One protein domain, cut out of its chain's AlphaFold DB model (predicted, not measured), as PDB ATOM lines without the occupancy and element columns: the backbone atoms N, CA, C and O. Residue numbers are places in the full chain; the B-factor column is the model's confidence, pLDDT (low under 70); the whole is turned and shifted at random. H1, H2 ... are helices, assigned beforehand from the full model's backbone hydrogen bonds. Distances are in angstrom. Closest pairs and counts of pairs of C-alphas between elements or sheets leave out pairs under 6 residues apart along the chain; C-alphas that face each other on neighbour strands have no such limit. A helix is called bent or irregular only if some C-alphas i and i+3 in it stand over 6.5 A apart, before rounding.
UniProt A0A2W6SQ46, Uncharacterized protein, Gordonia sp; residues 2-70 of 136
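Overview. This is residues 2 to 70 of the 136 residues of an uncharacterized protein of Gordonia sp (UniProt A0A2W6SQ46). Two long helices, H1 and H3, make a narrow V that is open for most of its length, with the four-residue helix H2 at the turn where the chain folds back. H1 runs toward the turn and H3 runs away from it; the two come near each other beside the turn, while residues 2 to 23 and 51 to 70 stand free as the two arms. The printed part has 69 residues with three named helices, in the order H1, H2, H3, and no named strand; the class is all helix. The whole is only just extended, close to loose, with a radius of gyration of the C-alphas of 16.8 A, and its C-alphas span 52 by 26 by 10 A.

Along the chain. The longest helix is H1, residues 2 to 33, which measures 47.3 A from first to last C-alpha. It begins at C-alpha 2, at (-31.098, -27.854, -34.718), and ends at C-alpha 33, at (9.846, -8.606, -20.768). H2, residues 35 to 38, measures 5.5 A. H3, residues 40 to 68, measures 42.2 A and ends at C-alpha 68, at (-31.089, -15.064, -18.548). No helix is bent or irregular.

Arrangement. H1 touches no helix. H1 and H3 are near each other, with 8 pairs of C-alphas within 10 A but no pair within 8 A. H1 and H2 are close but not clearly touching, with 2 pairs of C-alphas within 8 A; their closest C-alphas, those of Met 31 and Phe 37, are 5.9 A apart. H2 and H3 touch only at the corner by their link, and only just, with 3 pairs of C-alphas within 8 A. The closest C-alphas of this pair are those of Phe 37 and Ile 43, 5.8 A apart, and H3 touches H2 with residues 42 to 46 alone. In H3 every O i to N i+4 pair is within hydrogen-bond range, and in H1 26 of 28 are; H2 is too short for such a pair, but its one O i to N i+3 pair is within range.

Size, cuts and confidence. The outline is a rod, but only just. The two C-alphas farthest apart are those of Leu 2 and Thr 39, at 52.7 A. The C-alphas of Leu 2 and Lys 70, the first and last printed residues, are 25.0 A apart. The printed part has no cut. The links H1 to H2 and H2 to H3 are both tight, with 1 residue each. The mean pLDDT of the printed part is 75.3, and 14 residues are under 70: residues 2 to 4, residue 37, and residues 61 to 70.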
ATOM      1  N   LEU A   2     -31.793 -27.773 -36.022       62.97
ATOM      2  CA  LEU A   2     -31.098 -27.854 -34.718       62.97
ATOM      3  C   LEU A   2     -29.597 -28.192 -34.816       62.97
ATOM      4  O   LEU A   2     -28.794 -27.658 -34.054       62.97
ATOM      5  N   GLU A   3     -29.191 -29.001 -35.802       60.25
ATOM      6  CA  GLU A   3     -27.782 -29.372 -35.977       60.25
ATOM      7  C   GLU A   3     -26.840 -28.201 -36.307       60.25
ATOM      8  O   GLU A   3     -25.671 -28.186 -35.929       60.25
ATOM      9  N   LYS A   4     -27.351 -27.165 -36.978       60.88
ATOM     10  CA  LYS A   4     -26.546 -25.995 -37.359       60.88
ATOM     11  C   LYS A   4     -26.398 -24.966 -36.237       60.88
ATOM     12  O   LYS A   4     -25.544 -24.084 -36.345       60.88
ATOM     13  N   GLU A   5     -27.222 -25.034 -35.194       74.44
ATOM     14  CA  GLU A   5     -27.174 -24.092 -34.069       74.44
ATOM     15  C   GLU A   5     -26.230 -24.558 -32.961       74.44
ATOM     16  O   GLU A   5     -25.478 -23.739 -32.430       74.44
ATOM     17  N   TRP A   6     -26.191 -25.861 -32.653       86.25
ATOM     18  CA  TRP A   6     -25.228 -26.382 -31.677       86.25
ATOM     19  C   TRP A   6     -23.791 -26.265 -32.189       86.25
ATOM     20  O   TRP A   6     -22.903 -25.909 -31.419       86.25
ATOM     21  N   PHE A   7     -23.571 -26.471 -33.494       85.31
ATOM     22  CA  PHE A   7     -22.250 -26.326 -34.102       85.31
ATOM     23  C   PHE A   7     -21.742 -24.885 -34.011       85.31
ATOM     24  O   PHE A   7     -20.605 -24.658 -33.610       85.31
ATOM     25  N   ARG A   8     -22.599 -23.893 -34.288       84.75
ATOM     26  CA  ARG A   8     -22.228 -22.477 -34.132       84.75
ATOM     27  C   ARG A   8     -21.905 -22.119 -32.684       84.75
ATOM     28  O   ARG A   8     -20.859 -21.534 -32.438       84.75
ATOM     29  N   LYS A   9     -22.720 -22.562 -31.720       78.00
ATOM     30  CA  LYS A   9     -22.435 -22.347 -30.289       78.00
ATOM     31  C   LYS A   9     -21.129 -23.010 -29.839       78.00
ATOM     32  O   LYS A   9     -20.395 -22.424 -29.046       78.00
ATOM     33  N   ALA A  10     -20.826 -24.208 -30.340       81.38
ATOM     34  CA  ALA A  10     -19.574 -24.900 -30.042       81.38
ATOM     35  C   ALA A  10     -18.361 -24.162 -30.632       81.38
ATOM     36  O   ALA A  10     -17.361 -23.971 -29.943       81.38
ATOM     37  N   VAL A  11     -18.469 -23.690 -31.877       86.62
ATOM     38  CA  VAL A  11     -17.420 -22.902 -32.540       86.62
ATOM     39  C   VAL A  11     -17.180 -21.579 -31.810       86.62
ATOM     40  O   VAL A  11     -16.032 -21.265 -31.507       86.62
ATOM     41  N   ASP A  12     -18.233 -20.852 -31.433       78.44
ATOM     42  CA  ASP A  12     -18.107 -19.596 -30.682       78.44
ATOM     43  C   ASP A  12     -17.426 -19.811 -29.323       78.44
ATOM     44  O   ASP A  12     -16.566 -19.027 -28.913       78.44
ATOM     45  N   PHE A  13     -17.754 -20.905 -28.630       79.81
ATOM     46  CA  PHE A  13     -17.108 -21.264 -27.369       79.81
ATOM     47  C   PHE A  13     -15.610 -21.548 -27.543       79.81
ATOM     48  O   PHE A  13     -14.791 -21.075 -26.747       79.81
ATOM     49  N   ILE A  14     -15.240 -22.289 -28.591       85.44
ATOM     50  CA  ILE A  14     -13.840 -22.589 -28.910       85.44
ATOM     51  C   ILE A  14     -13.091 -21.298 -29.247       85.44
ATOM     52  O   ILE A  14     -12.027 -21.061 -28.678       85.44
ATOM     53  N   ILE A  15     -13.659 -20.432 -30.091       82.88
ATOM     54  CA  ILE A  15     -13.042 -19.156 -30.473       82.88
ATOM     55  C   ILE A  15     -12.785 -18.296 -29.236       82.88
ATOM     56  O   ILE A  15     -11.660 -17.844 -29.042       82.88
ATOM     57  N   ILE A  16     -13.780 -18.114 -28.360       79.88
ATOM     58  CA  ILE A  16     -13.628 -17.314 -27.132       79.88
ATOM     59  C   ILE A  16     -12.545 -17.900 -26.219       79.88
ATOM     60  O   ILE A  16     -11.750 -17.156 -25.645       79.88
ATOM     61  N   THR A  17     -12.494 -19.227 -26.091       78.25
ATOM     62  CA  THR A  17     -11.507 -19.911 -25.244       78.25
ATOM     63  C   THR A  17     -10.091 -19.743 -25.791       78.25
ATOM     64  O   THR A  17      -9.179 -19.377 -25.047       78.25
ATOM     65  N   VAL A  18      -9.908 -19.937 -27.099       82.75
ATOM     66  CA  VAL A  18      -8.618 -19.754 -27.773       82.75
ATOM     67  C   VAL A  18      -8.171 -18.297 -27.680       82.75
ATOM     68  O   VAL A  18      -7.046 -18.043 -27.254       82.75
ATOM     69  N   LEU A  19      -9.055 -17.334 -27.962       83.69
ATOM     70  CA  LEU A  19      -8.741 -15.908 -27.842       83.69
ATOM     71  C   LEU A  19      -8.332 -15.541 -26.407       83.69
ATOM     72  O   LEU A  19      -7.332 -14.856 -26.202       83.69
ATOM     73  N   GLY A  20      -9.065 -16.047 -25.410       80.75
ATOM     74  CA  GLY A  20      -8.757 -15.841 -23.995       80.75
ATOM     75  C   GLY A  20      -7.384 -16.392 -23.601       80.75
ATOM     76  O   GLY A  20      -6.612 -15.701 -22.931       80.75
ATOM     77  N   SER A  21      -7.041 -17.600 -24.061       77.62
ATOM     78  CA  SER A  21      -5.718 -18.193 -23.818       77.62
ATOM     79  C   SER A  21      -4.585 -17.413 -24.496       77.62
ATOM     80  O   SER A  21      -3.565 -17.155 -23.858       77.62
ATOM     81  N   ALA A  22      -4.783 -16.958 -25.738       80.88
ATOM     82  CA  ALA A  22      -3.791 -16.189 -26.484       80.88
ATOM     83  C   ALA A  22      -3.514 -14.826 -25.833       80.88
ATOM     84  O   ALA A  22      -2.357 -14.446 -25.666       80.88
ATOM     85  N   ILE A  23      -4.563 -14.120 -25.396       82.81
ATOM     86  CA  ILE A  23      -4.434 -12.854 -24.658       82.81
ATOM     87  C   ILE A  23      -3.684 -13.077 -23.342       82.81
ATOM     88  O   ILE A  23      -2.778 -12.316 -23.013       82.81
ATOM     89  N   THR A  24      -4.014 -14.142 -22.605       79.19
ATOM     90  CA  THR A  24      -3.346 -14.464 -21.334       79.19
ATOM     91  C   THR A  24      -1.855 -14.745 -21.539       79.19
ATOM     92  O   THR A  24      -1.022 -14.210 -20.809       79.19
ATOM     93  N   ALA A  25      -1.505 -15.528 -22.564       76.44
ATOM     94  CA  ALA A  25      -0.116 -15.812 -22.916       76.44
ATOM     95  C   ALA A  25       0.644 -14.544 -23.346       76.44
ATOM     96  O   ALA A  25       1.776 -14.331 -22.913       76.44
ATOM     97  N   ALA A  26       0.012 -13.671 -24.139       81.94
ATOM     98  CA  ALA A  26       0.599 -12.402 -24.565       81.94
ATOM     99  C   ALA A  26       0.872 -11.465 -23.376       81.94
ATOM    100  O   ALA A  26       1.963 -10.907 -23.273       81.94
ATOM    101  N   ILE A  27      -0.078 -11.337 -22.442       80.25
ATOM    102  CA  ILE A  27       0.108 -10.551 -21.212       80.25
ATOM    103  C   ILE A  27       1.257 -11.130 -20.379       80.25
ATOM    104  O   ILE A  27       2.112 -10.375 -19.922       80.25
ATOM    105  N   GLY A  28       1.324 -12.458 -20.225       76.00
ATOM    106  CA  GLY A  28       2.420 -13.121 -19.515       76.00
ATOM    107  C   GLY A  28       3.793 -12.852 -20.143       76.00
ATOM    108  O   GLY A  28       4.746 -12.545 -19.430       76.00
ATOM    109  N   ALA A  29       3.888 -12.891 -21.474       78.81
ATOM    110  CA  ALA A  29       5.124 -12.591 -22.197       78.81
ATOM    111  C   ALA A  29       5.554 -11.119 -22.044       78.81
ATOM    112  O   ALA A  29       6.730 -10.844 -21.813       78.81
ATOM    113  N   ILE A  30       4.605 -10.176 -22.110       78.88
ATOM    114  CA  ILE A  30       4.867  -8.744 -21.888       78.88
ATOM    115  C   ILE A  30       5.314  -8.494 -20.444       78.88
ATOM    116  O   ILE A  30       6.247  -7.726 -20.216       78.88
ATOM    117  N   MET A  31       4.692  -9.164 -19.470       71.00
ATOM    118  CA  MET A  31       5.109  -9.079 -18.070       71.00
ATOM    119  C   MET A  31       6.544  -9.573 -17.884       71.00
ATOM    120  O   MET A  31       7.332  -8.883 -17.252       71.00
ATOM    121  N   LEU A  32       6.928 -10.702 -18.483       71.12
ATOM    122  CA  LEU A  32       8.301 -11.221 -18.393       71.12
ATOM    123  C   LEU A  32       9.347 -10.324 -19.076       71.12
ATOM    124  O   LEU A  32      10.510 -10.336 -18.679       71.12
ATOM    125  N   ALA A  33       8.952  -9.537 -20.081       76.44
ATOM    126  CA  ALA A  33       9.846  -8.606 -20.768       76.44
ATOM    127  C   ALA A  33      10.208  -7.370 -19.920       76.44
ATOM    128  O   ALA A  33      11.205  -6.703 -20.199       76.44
ATOM    129  N   ILE A  34       9.422  -7.053 -18.886       79.12
ATOM    130  CA  ILE A  34       9.660  -5.913 -17.997       79.12
ATOM    131  C   ILE A  34      10.390  -6.423 -16.737       79.12
ATOM    132  O   ILE A  34       9.779  -7.118 -15.924       79.12
ATOM    133  N   PRO A  35      11.660  -6.037 -16.489       75.06
ATOM    134  CA  PRO A  35      12.492  -6.617 -15.422       75.06
ATOM    135  C   PRO A  35      11.896  -6.530 -14.011       75.06
ATOM    136  O   PRO A  35      12.187  -7.351 -13.145       75.06
ATOM    137  N   TRP A  36      11.050  -5.526 -13.770       73.12
ATOM    138  CA  TRP A  36      10.404  -5.309 -12.480       73.12
ATOM    139  C   TRP A  36       9.364  -6.388 -12.139       73.12
ATOM    140  O   TRP A  36       9.194  -6.727 -10.969       73.12
ATOM    141  N   PHE A  37       8.724  -6.997 -13.140       68.88
ATOM    142  CA  PHE A  37       7.751  -8.076 -12.935       68.88
ATOM    143  C   PHE A  37       8.395  -9.407 -12.537       68.88
ATOM    144  O   PHE A  37       7.731 -10.244 -11.929       68.88
ATOM    145  N   SER A  38       9.690  -9.577 -12.807       72.50
ATOM    146  CA  SER A  38      10.490 -10.734 -12.385       72.50
ATOM    147  C   SER A  38      10.855 -10.693 -10.898       72.50
ATOM    148  O   SER A  38      11.389 -11.662 -10.360       72.50
ATOM    149  N   THR A  39      10.606  -9.567 -10.222       81.62
ATOM    150  CA  THR A  39      10.858  -9.428  -8.786       81.62
ATOM    151  C   THR A  39       9.716 -10.048  -7.968       81.62
ATOM    152  O   THR A  39       8.566 -10.038  -8.416       81.62
ATOM    153  N   PRO A  40       9.977 -10.548  -6.743       80.50
ATOM    154  CA  PRO A  40       8.937 -11.091  -5.864       80.50
ATOM    155  C   PRO A  40       7.682 -10.199  -5.709       80.50
ATOM    156  O   PRO A  40       6.571 -10.724  -5.837       80.50
ATOM    157  N   PRO A  41       7.787  -8.865  -5.508       83.19
ATOM    158  CA  PRO A  41       6.600  -8.009  -5.457       83.19
ATOM    159  C   PRO A  41       5.862  -7.927  -6.803       83.19
ATOM    160  O   PRO A  41       4.632  -7.935  -6.811       83.19
ATOM    161  N   GLY A  42       6.582  -7.925  -7.931       77.38
ATOM    162  CA  GLY A  42       5.993  -7.935  -9.273       77.38
ATOM    163  C   GLY A  42       5.143  -9.180  -9.542       77.38
ATOM    164  O   GLY A  42       3.993  -9.060  -9.961       77.38
ATOM    165  N   ILE A  43       5.658 -10.367  -9.198       77.88
ATOM    166  CA  ILE A  43       4.924 -11.640  -9.318       77.88
ATOM    167  C   ILE A  43       3.641 -11.605  -8.480       77.88
ATOM    168  O   ILE A  43       2.575 -12.000  -8.953       77.88
ATOM    169  N   THR A  44       3.731 -11.098  -7.248       82.50
ATOM    170  CA  THR A  44       2.590 -11.031  -6.322       82.50
ATOM    171  C   THR A  44       1.477 -10.132  -6.872       82.50
ATOM    172  O   THR A  44       0.307 -10.518  -6.862       82.50
ATOM    173  N   ILE A  45       1.836  -8.964  -7.419       80.88
ATOM    174  CA  ILE A  45       0.887  -8.034  -8.048       80.88
ATOM    175  C   ILE A  45       0.233  -8.673  -9.279       80.88
ATOM    176  O   ILE A  45      -0.989  -8.617  -9.413       80.88
ATOM    177  N   SER A  46       1.003  -9.335 -10.147       76.75
ATOM    178  CA  SER A  46       0.458 -10.030 -11.322       76.75
ATOM    179  C   SER A  46      -0.545 -11.116 -10.946       76.75
ATOM    180  O   SER A  46      -1.597 -11.234 -11.573       76.75
ATOM    181  N   LEU A  47      -0.254 -11.880  -9.893       81.38
ATOM    182  CA  LEU A  47      -1.126 -12.947  -9.407       81.38
ATOM    183  C   LEU A  47      -2.450 -12.376  -8.873       81.38
ATOM    184  O   LEU A  47      -3.519 -12.889  -9.204       81.38
ATOM    185  N   ILE A  48      -2.398 -11.257  -8.141       85.25
ATOM    186  CA  ILE A  48      -3.593 -10.524  -7.688       85.25
ATOM    187  C   ILE A  48      -4.421 -10.026  -8.879       85.25
ATOM    188  O   ILE A  48      -5.640 -10.202  -8.895       85.25
ATOM    189  N   VAL A  49      -3.781  -9.443  -9.896       82.69
ATOM    190  CA  VAL A  49      -4.468  -8.951 -11.101       82.69
ATOM    191  C   VAL A  49      -5.159 -10.094 -11.849       82.69
ATOM    192  O   VAL A  49      -6.324  -9.957 -12.223       82.69
ATOM    193  N   ILE A  50      -4.501 -11.246 -12.011       82.38
ATOM    194  CA  ILE A  50      -5.099 -12.436 -12.639       82.38
ATOM    195  C   ILE A  50      -6.323 -12.913 -11.849       82.38
ATOM    196  O   ILE A  50      -7.377 -13.165 -12.437       82.38
ATOM    197  N   VAL A  51      -6.225 -12.991 -10.518       84.69
ATOM    198  CA  VAL A  51      -7.352 -13.378  -9.655       84.69
ATOM    199  C   VAL A  51      -8.513 -12.388  -9.786       84.69
ATOM    200  O   VAL A  51      -9.662 -12.812  -9.916       84.69
ATOM    201  N   LEU A  52      -8.241 -11.081  -9.828       85.25
ATOM    202  CA  LEU A  52      -9.269 -10.055 -10.038       85.25
ATOM    203  C   LEU A  52      -9.957 -10.192 -11.401       85.25
ATOM    204  O   LEU A  52     -11.182 -10.095 -11.469       85.25
ATOM    205  N   ILE A  53      -9.203 -10.469 -12.469       81.69
ATOM    206  CA  ILE A  53      -9.759 -10.709 -13.807       81.69
ATOM    207  C   ILE A  53     -10.648 -11.958 -13.803       81.69
ATOM    208  O   ILE A  53     -11.760 -11.911 -14.329       81.69
ATOM    209  N   LEU A  54     -10.212 -13.053 -13.172       80.81
ATOM    210  CA  LEU A  54     -11.010 -14.277 -13.051       80.81
ATOM    211  C   LEU A  54     -12.297 -14.048 -12.248       80.81
ATOM    212  O   LEU A  54     -13.364 -14.505 -12.658       80.81
ATOM    213  N   LEU A  55     -12.231 -13.301 -11.143       84.62
ATOM    214  CA  LEU A  55     -13.407 -12.927 -10.353       84.62
ATOM    215  C   LEU A  55     -14.366 -12.034 -11.147       84.62
ATOM    216  O   LEU A  55     -15.583 -12.231 -11.085       84.62
ATOM    217  N   LEU A  56     -13.841 -11.077 -11.917       85.19
ATOM    218  CA  LEU A  56     -14.637 -10.202 -12.774       85.19
ATOM    219  C   LEU A  56     -15.307 -10.995 -13.900       85.19
ATOM    220  O   LEU A  56     -16.498 -10.818 -14.150       85.19
ATOM    221  N   TRP A  57     -14.575 -11.915 -14.529       80.88
ATOM    222  CA  TRP A  57     -15.097 -12.828 -15.541       80.88
ATOM    223  C   TRP A  57     -16.184 -13.741 -14.972       80.88
ATOM    224  O   TRP A  57     -17.236 -13.906 -15.590       80.88
ATOM    225  N   ASN A  58     -15.982 -14.278 -13.766       80.44
ATOM    226  CA  ASN A  58     -16.983 -15.087 -13.076       80.44
ATOM    227  C   ASN A  58     -18.236 -14.260 -12.748       80.44
ATOM    228  O   ASN A  58     -19.359 -14.697 -12.987       80.44
ATOM    229  N   ARG A  59     -18.065 -13.009 -12.298       80.94
ATOM    230  CA  ARG A  59     -19.180 -12.069 -12.107       80.94
ATOM    231  C   ARG A  59     -19.903 -11.736 -13.407       80.94
ATOM    232  O   ARG A  59     -21.126 -11.647 -13.393       80.94
ATOM    233  N   LEU A  60     -19.190 -11.558 -14.515       76.50
ATOM    234  CA  LEU A  60     -19.771 -11.303 -15.836       76.50
ATOM    235  C   LEU A  60     -20.550 -12.517 -16.352       76.50
ATOM    236  O   LEU A  60     -21.674 -12.350 -16.821       76.50
ATOM    237  N   LYS A  61     -20.003 -13.731 -16.212       66.94
ATOM    238  CA  LYS A  61     -20.710 -14.979 -16.532       66.94
ATOM    239  C   LYS A  61     -21.962 -15.149 -15.675       66.94
ATOM    240  O   LYS A  61     -23.034 -15.364 -16.231       66.94
ATOM    241  N   ASN A  62     -21.857 -14.959 -14.362       64.31
ATOM    242  CA  ASN A  62     -23.005 -15.055 -13.462       64.31
ATOM    243  C   ASN A  62     -24.027 -13.946 -13.714       64.31
ATOM    244  O   ASN A  62     -25.214 -14.214 -13.648       64.31
ATOM    245  N   ARG A  63     -23.621 -12.723 -14.078       59.91
ATOM    246  CA  ARG A  63     -24.571 -11.683 -14.508       59.91
ATOM    247  C   ARG A  63     -25.273 -12.042 -15.808       59.91
ATOM    248  O   ARG A  63     -26.453 -11.753 -15.920       59.91
ATOM    249  N   ARG A  64     -24.589 -12.665 -16.772       56.34
ATOM    250  CA  ARG A  64     -25.235 -13.153 -18.000       56.34
ATOM    251  C   ARG A  64     -26.219 -14.287 -17.711       56.34
ATOM    252  O   ARG A  64     -27.288 -14.288 -18.303       56.34
ATOM    253  N   MET A  65     -25.904 -15.186 -16.776       48.84
ATOM    254  CA  MET A  65     -26.848 -16.212 -16.313       48.84
ATOM    255  C   MET A  65     -28.026 -15.594 -15.548       48.84
ATOM    256  O   MET A  65     -29.166 -15.852 -15.886       48.84
ATOM    257  N   VAL A  66     -27.776 -14.662 -14.628       52.81
ATOM    258  CA  VAL A  66     -28.834 -13.961 -13.877       52.81
ATOM    259  C   VAL A  66     -29.671 -13.038 -14.775       52.81
ATOM    260  O   VAL A  66     -30.833 -12.791 -14.485       52.81
ATOM    261  N   MET A  67     -29.125 -12.513 -15.874       45.28
ATOM    262  CA  MET A  67     -29.908 -11.804 -16.895       45.28
ATOM    263  C   MET A  67     -30.701 -12.762 -17.789       45.28
ATOM    264  O   MET A  67     -31.747 -12.355 -18.281       45.28
ATOM    265  N   ALA A  68     -30.259 -14.012 -17.961       46.88
ATOM    266  CA  ALA A  68     -31.089 -15.064 -18.548       46.88
ATOM    267  C   ALA A  68     -32.230 -15.465 -17.591       46.88
ATOM    268  O   ALA A  68     -33.356 -15.619 -18.047       46.88
ATOM    269  N   ASP A  69     -31.983 -15.493 -16.277       46.06
ATOM    270  CA  ASP A  69     -33.011 -15.731 -15.243       46.06
ATOM    271  C   ASP A  69     -33.930 -14.516 -14.997       46.06
ATOM    272  O   ASP A  69     -34.965 -14.624 -14.341       46.06
ATOM    273  N   LYS A  70     -33.556 -13.337 -15.513       45.00
ATOM    274  CA  LYS A  70     -34.387 -12.121 -15.565       45.00
ATOM    275  C   LYS A  70     -34.966 -11.856 -16.950       45.00
ATOM    276  O   LYS A  70     -35.534 -10.787 -17.169       45.00
TER     277      LYS A  70